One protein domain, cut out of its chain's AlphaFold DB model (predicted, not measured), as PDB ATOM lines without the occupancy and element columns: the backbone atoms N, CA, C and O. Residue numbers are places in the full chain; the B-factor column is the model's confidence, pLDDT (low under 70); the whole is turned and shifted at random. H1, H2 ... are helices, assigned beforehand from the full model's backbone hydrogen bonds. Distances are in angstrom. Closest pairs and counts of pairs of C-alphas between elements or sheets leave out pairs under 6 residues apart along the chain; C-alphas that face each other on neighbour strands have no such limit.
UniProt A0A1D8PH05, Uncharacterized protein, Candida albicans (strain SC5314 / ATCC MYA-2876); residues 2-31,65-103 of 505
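This is residues 2 to 31 and 65 to 103 of the 505 residues of an uncharacterized protein of Candida albicans (strain SC5314 / ATCC MYA-2876) (UniProt A0A1D8PH05). Two long helices, H1 and H2, run opposite ways partly past each other, meeting only along part of their lengths, so that the whole is a long rod. H1 sticks out beyond the meeting place with residues 20 to 31, and the end of H2 with the stretch after it, residues 87 to 103, sticks out toward the other end. The printed part has 69 residues with two named helices, H1 then H2, and no named strand; its class is all helix. It is extended, with a radius of gyration of the C-alphas of 18.2 A, and spans 61 by 27 by 20 A.

The printed part begins at Asn 2. H1, residues 3 to 31, starts with C-alpha 3 at (45.623, 26.204, 10.784) and measures 42.5 A from first to last C-alpha. After the cut, residues 65 to 72 precede H2, residues 73 to 92, which measures 27.9 A and ends with C-alpha 92 at (38.857, 19.440, 27.708). Residues 93 to 103 follow, with C-alpha 103 at (21.029, 25.277, 31.052).

H1 and H2 only just touch, with 3 pairs of C-alphas within 8 A. Their closest C-alphas, those of Thr 5 and Ile 82, are 7.6 A apart. H1 touches H2 with residues 5 to 12 alone, and H2 touches H1 with residues 75 to 82 alone. They run opposite ways at a shallow tilt of 28 degrees, with their centres 20.6 A apart. In both helices every pair of O i and N i+4 is within hydrogen-bond range.

The two C-alphas farthest apart, those of Ala 31 and Ser 99, are 61.0 A apart. Residues 32 to 64 are not printed, and C-alphas 31 and 65 are 18.1 A apart across this cut, which lies in the link from H1 to H2. The mean pLDDT of the printed part is 81.6; residues 2 to 5 and 28 to 31 are under 70.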
ATOM      1  N   ASN A   2      42.829  27.400  14.600       62.63
ATOM      2  CA  ASN A   2      43.939  26.489  14.295       62.63
ATOM      3  C   ASN A   2      44.116  26.357  12.764       62.63
ATOM      4  O   ASN A   2      43.120  26.290  12.043       62.63
ATOM      5  N   LYS A   3      45.358  26.305  12.243       67.96
ATOM      6  CA  LYS A   3      45.623  26.204  10.784       67.96
ATOM      7  C   LYS A   3      44.892  25.015  10.144       67.96
ATOM      8  O   LYS A   3      44.445  25.117   9.006       67.96
ATOM      9  N   LYS A   4      44.719  23.923  10.899       66.86
ATOM     10  CA  LYS A   4      43.971  22.732  10.465       66.86
ATOM     11  C   LYS A   4      42.471  23.000  10.282       66.86
ATOM     12  O   LYS A   4      41.902  22.529   9.306       66.86
ATOM     13  N   THR A   5      41.849  23.801  11.149       68.17
ATOM     14  CA  THR A   5      40.421  24.159  11.054       68.17
ATOM     15  C   THR A   5      40.154  25.068   9.853       68.17
ATOM     16  O   THR A   5      39.179  24.871   9.133       68.17
ATOM     17  N   LEU A   6      41.059  26.015   9.575       71.47
ATOM     18  CA  LEU A   6      40.953  26.891   8.402       71.47
ATOM     19  C   LEU A   6      41.119  26.105   7.091       71.47
ATOM     20  O   LEU A   6      40.379  26.322   6.135       71.47
ATOM     21  N   GLN A   7      42.066  25.163   7.052       75.74
ATOM     22  CA  GLN A   7      42.272  24.299   5.889       75.74
ATOM     23  C   GLN A   7      41.066  23.384   5.644       75.74
ATOM     24  O   GLN A   7      40.644  23.232   4.501       75.74
ATOM     25  N   ALA A   8      40.466  22.849   6.707       73.81
ATOM     26  CA  ALA A   8      39.270  22.023   6.612       73.81
ATOM     27  C   ALA A   8      38.038  22.801   6.118       73.81
ATOM     28  O   ALA A   8      37.322  22.319   5.242       73.81
ATOM     29  N   GLN A   9      37.821  24.030   6.604       77.40
ATOM     30  CA  GLN A   9      36.758  24.900   6.084       77.40
ATOM     31  C   GLN A   9      36.985  25.270   4.611       77.40
ATOM     32  O   GLN A   9      36.038  25.291   3.824       77.40
ATOM     33  N   ALA A  10      38.236  25.513   4.208       79.09
ATOM     34  CA  ALA A  10      38.571  25.798   2.814       79.09
ATOM     35  C   ALA A  10      38.361  24.578   1.895       79.09
ATOM     36  O   ALA A  10      37.888  24.728   0.766       79.09
ATOM     37  N   GLU A  11      38.687  23.371   2.364       78.63
ATOM     38  CA  GLU A  11      38.459  22.129   1.617       78.63
ATOM     39  C   GLU A  11      36.961  21.814   1.501       78.63
ATOM     40  O   GLU A  11      36.500  21.436   0.422       78.63
ATOM     41  N   LEU A  12      36.179  22.095   2.549       77.38
ATOM     42  CA  LEU A  12      34.723  21.976   2.521       77.38
ATOM     43  C   LEU A  12      34.074  22.931   1.509       77.38
ATOM     44  O   LEU A  12      33.256  22.505   0.691       77.38
ATOM     45  N   ALA A  13      34.463  24.207   1.521       81.67
ATOM     46  CA  ALA A  13      33.957  25.190   0.567       81.67
ATOM     47  C   ALA A  13      34.287  24.793  -0.884       81.67
ATOM     48  O   ALA A  13      33.450  24.919  -1.781       81.67
ATOM     49  N   ARG A  14      35.486  24.238  -1.120       81.60
ATOM     50  CA  ARG A  14      35.889  23.734  -2.440       81.60
ATOM     51  C   ARG A  14      35.069  22.509  -2.863       81.60
ATOM     52  O   ARG A  14      34.699  22.416  -4.033       81.60
ATOM     53  N   ALA A  15      34.757  21.596  -1.941       78.68
ATOM     54  CA  ALA A  15      33.934  20.420  -2.224       78.68
ATOM     55  C   ALA A  15      32.488  20.799  -2.595       78.68
ATOM     56  O   ALA A  15      31.965  20.302  -3.593       78.68
ATOM     57  N   GLN A  16      31.874  21.737  -1.866       80.24
ATOM     58  CA  GLN A  16      30.533  22.249  -2.183       80.24
ATOM     59  C   GLN A  16      30.496  22.953  -3.549       80.24
ATOM     60  O   GLN A  16      29.581  22.738  -4.345       80.24
ATOM     61  N   GLN A  17      31.529  23.739  -3.871       82.93
ATOM     62  CA  GLN A  17      31.634  24.398  -5.173       82.93
ATOM     63  C   GLN A  17      31.790  23.390  -6.327       82.93
ATOM     64  O   GLN A  17      31.198  23.580  -7.391       82.93
ATOM     65  N   ALA A  18      32.553  22.312  -6.125       79.65
ATOM     66  CA  ALA A  18      32.707  21.250  -7.119       79.65
ATOM     67  C   ALA A  18      31.383  20.506  -7.375       79.65
ATOM     68  O   ALA A  18      31.044  20.240  -8.529       79.65
ATOM     69  N   GLN A  19      30.597  20.242  -6.326       80.84
ATOM     70  CA  GLN A  19      29.283  19.603  -6.447       80.84
ATOM     71  C   GLN A  19      28.282  20.490  -7.205       80.84
ATOM     72  O   GLN A  19      27.599  20.012  -8.113       80.84
ATOM     73  N   ALA A  20      28.262  21.798  -6.926       80.72
ATOM     74  CA  ALA A  20      27.426  22.753  -7.656       80.72
ATOM     75  C   ALA A  20      27.804  22.846  -9.150       80.72
ATOM     76  O   ALA A  20      26.932  22.915 -10.018       80.72
ATOM     77  N   GLN A  21      29.100  22.800  -9.479       81.44
ATOM     78  CA  GLN A  21      29.557  22.787 -10.874       81.44
ATOM     79  C   GLN A  21      29.190  21.487 -11.602       81.44
ATOM     80  O   GLN A  21      28.796  21.542 -12.769       81.44
ATOM     81  N   ALA A  22      29.269  20.337 -10.923       77.04
ATOM     82  CA  ALA A  22      28.869  19.048 -11.483       77.04
ATOM     83  C   ALA A  22      27.367  19.014 -11.818       77.04
ATOM     84  O   ALA A  22      26.991  18.612 -12.921       77.04
ATOM     85  N   GLN A  23      26.510  19.529 -10.927       79.19
ATOM     86  CA  GLN A  23      25.068  19.644 -11.184       79.19
ATOM     87  C   GLN A  23      24.763  20.590 -12.355       79.19
ATOM     88  O   GLN A  23      23.935  20.278 -13.212       79.19
ATOM     89  N   MET A  24      25.476  21.716 -12.454       78.53
ATOM     90  CA  MET A  24      25.289  22.671 -13.550       78.53
ATOM     91  C   MET A  24      25.734  22.097 -14.909       78.53
ATOM     92  O   MET A  24      25.071  22.324 -15.923       78.53
ATOM     93  N   GLN A  25      26.821  21.313 -14.953       76.75
ATOM     94  CA  GLN A  25      27.227  20.592 -16.168       76.75
ATOM     95  C   GLN A  25      26.226  19.498 -16.553       76.75
ATOM     96  O   GLN A  25      25.907  19.379 -17.738       76.75
ATOM     97  N   ALA A  26      25.682  18.757 -15.582       70.85
ATOM     98  CA  ALA A  26      24.659  17.742 -15.832       70.85
ATOM     99  C   ALA A  26      23.375  18.354 -16.422       70.85
ATOM    100  O   ALA A  26      22.856  17.859 -17.422       70.85
ATOM    101  N   GLN A  27      22.916  19.494 -15.890       73.41
ATOM    102  CA  GLN A  27      21.773  20.230 -16.446       73.41
ATOM    103  C   GLN A  27      22.053  20.763 -17.862       73.41
ATOM    104  O   GLN A  27      21.177  20.734 -18.729       73.41
ATOM    105  N   ARG A  28      23.286  21.206 -18.140       67.58
ATOM    106  CA  ARG A  28      23.674  21.705 -19.470       67.58
ATOM    107  C   ARG A  28      23.763  20.589 -20.516       67.58
ATOM    108  O   ARG A  28      23.372  20.807 -21.661       67.58
ATOM    109  N   ALA A  29      24.230  19.402 -20.128       63.55
ATOM    110  CA  ALA A  29      24.197  18.205 -20.968       63.55
ATOM    111  C   ALA A  29      22.756  17.732 -21.240       63.55
ATOM    112  O   ALA A  29      22.436  17.396 -22.380       63.55
ATOM    113  N   ALA A  30      21.867  17.802 -20.242       58.33
ATOM    114  CA  ALA A  30      20.450  17.469 -20.400       58.33
ATOM    115  C   ALA A  30      19.725  18.404 -21.388       58.33
ATOM    116  O   ALA A  30      18.944  17.947 -22.222       58.33
ATOM    117  N   ALA A  31      20.031  19.706 -21.351       56.93
ATOM    118  CA  ALA A  31      19.458  20.692 -22.267       56.93
ATOM    119  C   ALA A  31      20.001  20.577 -23.708       56.93
ATOM    120  O   ALA A  31      19.285  20.867 -24.666       56.93
ATOM    121  N   HIS A  65      20.334  10.564  -8.968       73.13
ATOM    122  CA  HIS A  65      20.597  10.035  -7.643       73.13
ATOM    123  C   HIS A  65      19.912  10.910  -6.586       73.13
ATOM    124  O   HIS A  65      19.938  12.142  -6.694       73.13
ATOM    125  N   ASP A  66      19.274  10.283  -5.601       80.77
ATOM    126  CA  ASP A  66      18.734  10.999  -4.447       80.77
ATOM    127  C   ASP A  66      19.873  11.475  -3.520       80.77
ATOM    128  O   ASP A  66      21.061  11.268  -3.784       80.77
ATOM    129  N   GLU A  67      19.540  12.188  -2.442       74.00
ATOM    130  CA  GLU A  67      20.558  12.736  -1.535       74.00
ATOM    131  C   GLU A  67      21.416  11.648  -0.874       74.00
ATOM    132  O   GLU A  67      22.574  11.913  -0.547       74.00
ATOM    133  N   ALA A  68      20.881  10.431  -0.714       74.88
ATOM    134  CA  ALA A  68      21.589   9.313  -0.104       74.88
ATOM    135  C   ALA A  68      22.668   8.741  -1.038       74.88
ATOM    136  O   ALA A  68      23.764   8.401  -0.588       74.88
ATOM    137  N   ASP A  69      22.394   8.709  -2.340       75.55
ATOM    138  CA  ASP A  69      23.341   8.269  -3.367       75.55
ATOM    139  C   ASP A  69      24.507   9.256  -3.572       75.55
ATOM    140  O   ASP A  69      25.606   8.875  -3.984       75.55
ATOM    141  N   LEU A  70      24.288  10.541  -3.273       76.80
ATOM    142  CA  LEU A  70      25.299  11.598  -3.382       76.80
ATOM    143  C   LEU A  70      26.132  11.783  -2.100       76.80
ATOM    144  O   LEU A  70      26.952  12.709  -2.031       76.80
ATOM    145  N   ILE A  71      25.965  10.918  -1.091       79.57
ATOM    146  CA  ILE A  71      26.752  10.986   0.143       79.57
ATOM    147  C   ILE A  71      28.226  10.697  -0.167       79.57
ATOM    148  O   ILE A  71      28.644   9.581  -0.473       79.57
ATOM    149  N   SER A  72      29.063  11.720  -0.007       85.16
ATOM    150  CA  SER A  72      30.515  11.558  -0.021       85.16
ATOM    151  C   SER A  72      30.990  11.066   1.347       85.16
ATOM    152  O   SER A  72      31.134  11.857   2.281       85.16
ATOM    153  N   PHE A  73      31.300   9.769   1.457       88.82
ATOM    154  CA  PHE A  73      31.869   9.174   2.677       88.82
ATOM    155  C   PHE A  73      33.136   9.892   3.153       88.82
ATOM    156  O   PHE A  73      33.381   9.993   4.352       88.82
ATOM    157  N   ARG A  74      33.934  10.429   2.221       88.29
ATOM    158  CA  ARG A  74      35.122  11.224   2.554       88.29
ATOM    159  C   ARG A  74      34.747  12.527   3.254       88.29
ATOM    160  O   ARG A  74      35.396  12.887   4.231       88.29
ATOM    161  N   ASN A  75      33.718  13.221   2.767       88.86
ATOM    162  CA  ASN A  75      33.276  14.470   3.379       88.86
ATOM    163  C   ASN A  75      32.638  14.201   4.741       88.86
ATOM    164  O   ASN A  75      33.016  14.859   5.701       88.86
ATOM    165  N   ASP A  76      31.750  13.209   4.850       90.16
ATOM    166  CA  ASP A  76      31.136  12.823   6.129       90.16
ATOM    167  C   ASP A  76      32.202  12.417   7.165       90.16
ATOM    168  O   ASP A  76      32.193  12.900   8.295       90.16
ATOM    169  N   ALA A  77      33.207  11.624   6.774       92.59
ATOM    170  CA  ALA A  77      34.317  11.272   7.658       92.59
ATOM    171  C   ALA A  77      35.137  12.497   8.104       92.59
ATOM    172  O   ALA A  77      35.496  12.597   9.279       92.59
ATOM    173  N   LEU A  78      35.417  13.437   7.194       93.00
ATOM    174  CA  LEU A  78      36.136  14.673   7.514       93.00
ATOM    175  C   LEU A  78      35.321  15.563   8.463       93.00
ATOM    176  O   LEU A  78      35.867  16.060   9.447       93.00
ATOM    177  N   PHE A  79      34.016  15.704   8.221       90.98
ATOM    178  CA  PHE A  79      33.095  16.410   9.109       90.98
ATOM    179  C   PHE A  79      33.080  15.792  10.499       90.98
ATOM    180  O   PHE A  79      33.352  16.488  11.470       90.98
ATOM    181  N   ARG A  80      32.865  14.478  10.602       92.35
ATOM    182  CA  ARG A  80      32.896  13.771  11.887       92.35
ATOM    183  C   ARG A  80      34.233  13.942  12.597       92.35
ATOM    184  O   ARG A  80      34.242  14.144  13.804       92.35
ATOM    185  N   TYR A  81      35.356  13.886  11.878       94.13
ATOM    186  CA  TYR A  81      36.679  14.111  12.465       94.13
ATOM    187  C   TYR A  81      36.796  15.511  13.086       94.13
ATOM    188  O   TYR A  81      37.250  15.637  14.222       94.13
ATOM    189  N   ILE A  82      36.353  16.549  12.371       92.66
ATOM    190  CA  ILE A  82      36.383  17.938  12.850       92.66
ATOM    191  C   ILE A  82      35.434  18.117  14.032       92.66
ATOM    192  O   ILE A  82      35.870  18.560  15.090       92.66
ATOM    193  N   THR A  83      34.172  17.713  13.890       92.72
ATOM    194  CA  THR A  83      33.154  17.863  14.934       92.72
ATOM    195  C   THR A  83      33.541  17.101  16.203       92.72
ATOM    196  O   THR A  83      33.418  17.627  17.305       92.72
ATOM    197  N   ASN A  84      34.094  15.889  16.078       94.07
ATOM    198  CA  ASN A  84      34.591  15.137  17.232       94.07
ATOM    199  C   ASN A  84      35.779  15.836  17.898       94.07
ATOM    200  O   ASN A  84      35.874  15.839  19.125       94.07
ATOM    201  N   HIS A  85      36.678  16.435  17.113       93.93
ATOM    202  CA  HIS A  85      37.773  17.228  17.664       93.93
ATOM    203  C   HIS A  85      37.248  18.457  18.417       93.93
ATOM    204  O   HIS A  85      37.694  18.707  19.533       93.93
ATOM    205  N   GLU A  86      36.250  19.158  17.871       92.62
ATOM    206  CA  GLU A  86      35.583  20.289  18.527       92.62
ATOM    207  C   GLU A  86      34.847  19.869  19.808       92.62
ATOM    208  O   GLU A  86      34.889  20.585  20.805       92.62
ATOM    209  N   TYR A  87      34.201  18.699  19.837       92.47
ATOM    210  CA  TYR A  87      33.581  18.167  21.055       92.47
ATOM    211  C   TYR A  87      34.614  17.847  22.137       92.47
ATOM    212  O   TYR A  87      34.420  18.221  23.294       92.47
ATOM    213  N   ILE A  88      35.727  17.203  21.771       92.48
ATOM    214  CA  ILE A  88      36.819  16.922  22.710       92.48
ATOM    215  C   ILE A  88      37.414  18.234  23.223       92.48
ATOM    216  O   ILE A  88      37.616  18.379  24.428       92.48
ATOM    217  N   GLU A  89      37.650  19.209  22.346       90.77
ATOM    218  CA  GLU A  89      38.137  20.531  22.731       90.77
ATOM    219  C   GLU A  89      37.153  21.211  23.692       90.77
ATOM    220  O   GLU A  89      37.555  21.621  24.774       90.77
ATOM    221  N   ASN A  90      35.853  21.231  23.392       86.92
ATOM    222  CA  ASN A  90      34.836  21.840  24.253       86.92
ATOM    223  C   ASN A  90      34.782  21.246  25.670       86.92
ATOM    224  O   ASN A  90      34.508  21.983  26.614       86.92
ATOM    225  N   VAL A  91      35.035  19.943  25.822       86.98
ATOM    226  CA  VAL A  91      35.039  19.268  27.132       86.98
ATOM    227  C   VAL A  91      36.385  19.418  27.852       86.98
ATOM    228  O   VAL A  91      36.414  19.479  29.078       86.98
ATOM    229  N   THR A  92      37.502  19.471  27.118       89.02
ATOM    230  CA  THR A  92      38.857  19.440  27.708       89.02
ATOM    231  C   THR A  92      39.514  20.812  27.871       89.02
ATOM    232  O   THR A  92      40.307  20.985  28.796       89.02
ATOM    233  N   SER A  93      39.216  21.787  27.007       84.15
ATOM    234  CA  SER A  93      39.859  23.110  27.002       84.15
ATOM    235  C   SER A  93      39.093  24.158  27.810       84.15
ATOM    236  O   SER A  93      39.698  25.090  28.345       84.15
ATOM    237  N   LYS A  94      37.768  24.012  27.942       85.97
ATOM    238  CA  LYS A  94      36.932  24.940  28.711       85.97
ATOM    239  C   LYS A  94      37.077  24.664  30.206       85.97
ATOM    240  O   LYS A  94      36.557  23.686  30.730       85.97
ATOM    241  N   LEU A  95      37.738  25.576  30.916       84.93
ATOM    242  CA  LEU A  95      37.930  25.533  32.372       84.93
ATOM    243  C   LEU A  95      36.675  25.987  33.149       84.93
ATOM    244  O   LEU A  95      36.761  26.788  34.079       84.93
ATOM    245  N   ILE A  96      35.497  25.493  32.764       84.56
ATOM    246  CA  ILE A  96      34.222  25.796  33.423       84.56
ATOM    247  C   ILE A  96      33.765  24.539  34.163       84.56
ATOM    248  O   ILE A  96      33.593  23.479  33.569       84.56
ATOM    249  N   HIS A  97      33.572  24.648  35.478       89.25
ATOM    250  CA  HIS A  97      33.028  23.549  36.274       89.25
ATOM    251  C   HIS A  97      31.595  23.231  35.822       89.25
ATOM    252  O   HIS A  97      30.814  24.152  35.593       89.25
ATOM    253  N   THR A  98      31.220  21.951  35.751       85.87
ATOM    254  CA  THR A  98      29.903  21.512  35.245       85.87
ATOM    255  C   THR A  98      28.726  22.156  35.978       85.87
ATOM    256  O   THR A  98      27.714  22.458  35.362       85.87
ATOM    257  N   SER A  99      28.876  22.456  37.271       88.94
ATOM    258  CA  SER A  99      27.852  23.150  38.070       88.94
ATOM    259  C   SER A  99      27.653  24.630  37.719       88.94
ATOM    260  O   SER A  99      26.710  25.239  38.208       88.94
ATOM    261  N   LYS A 100      28.566  25.236  36.948       90.61
ATOM    262  CA  LYS A 100      28.462  26.623  36.464       90.61
ATOM    263  C   LYS A 100      27.874  26.705  35.053       90.61
ATOM    264  O   LYS A 100      27.738  27.802  34.522       90.61
ATOM    265  N   ILE A 101      27.558  25.566  34.435       89.05
ATOM    266  CA  ILE A 101      26.904  25.526  33.130       89.05
ATOM    267  C   ILE A 101      25.425  25.831  33.352       89.05
ATOM    268  O   ILE A 101      24.692  25.015  33.908       89.05
ATOM    269  N   ILE A 102      25.002  27.023  32.936       87.58
ATOM    270  CA  ILE A 102      23.595  27.424  32.967       87.58
ATOM    271  C   ILE A 102      22.878  26.681  31.827       87.58
ATOM    272  O   ILE A 102      23.342  26.754  30.684       87.58
ATOM    273  N   PRO A 103      21.787  25.943  32.102       87.25
ATOM    274  CA  PRO A 103      21.029  25.277  31.052       87.25
ATOM    275  C   PRO A 103      20.397  26.316  30.112       87.25
ATOM    276  O   PRO A 103      20.050  27.415  30.552       87.25
TER     277      PRO A 103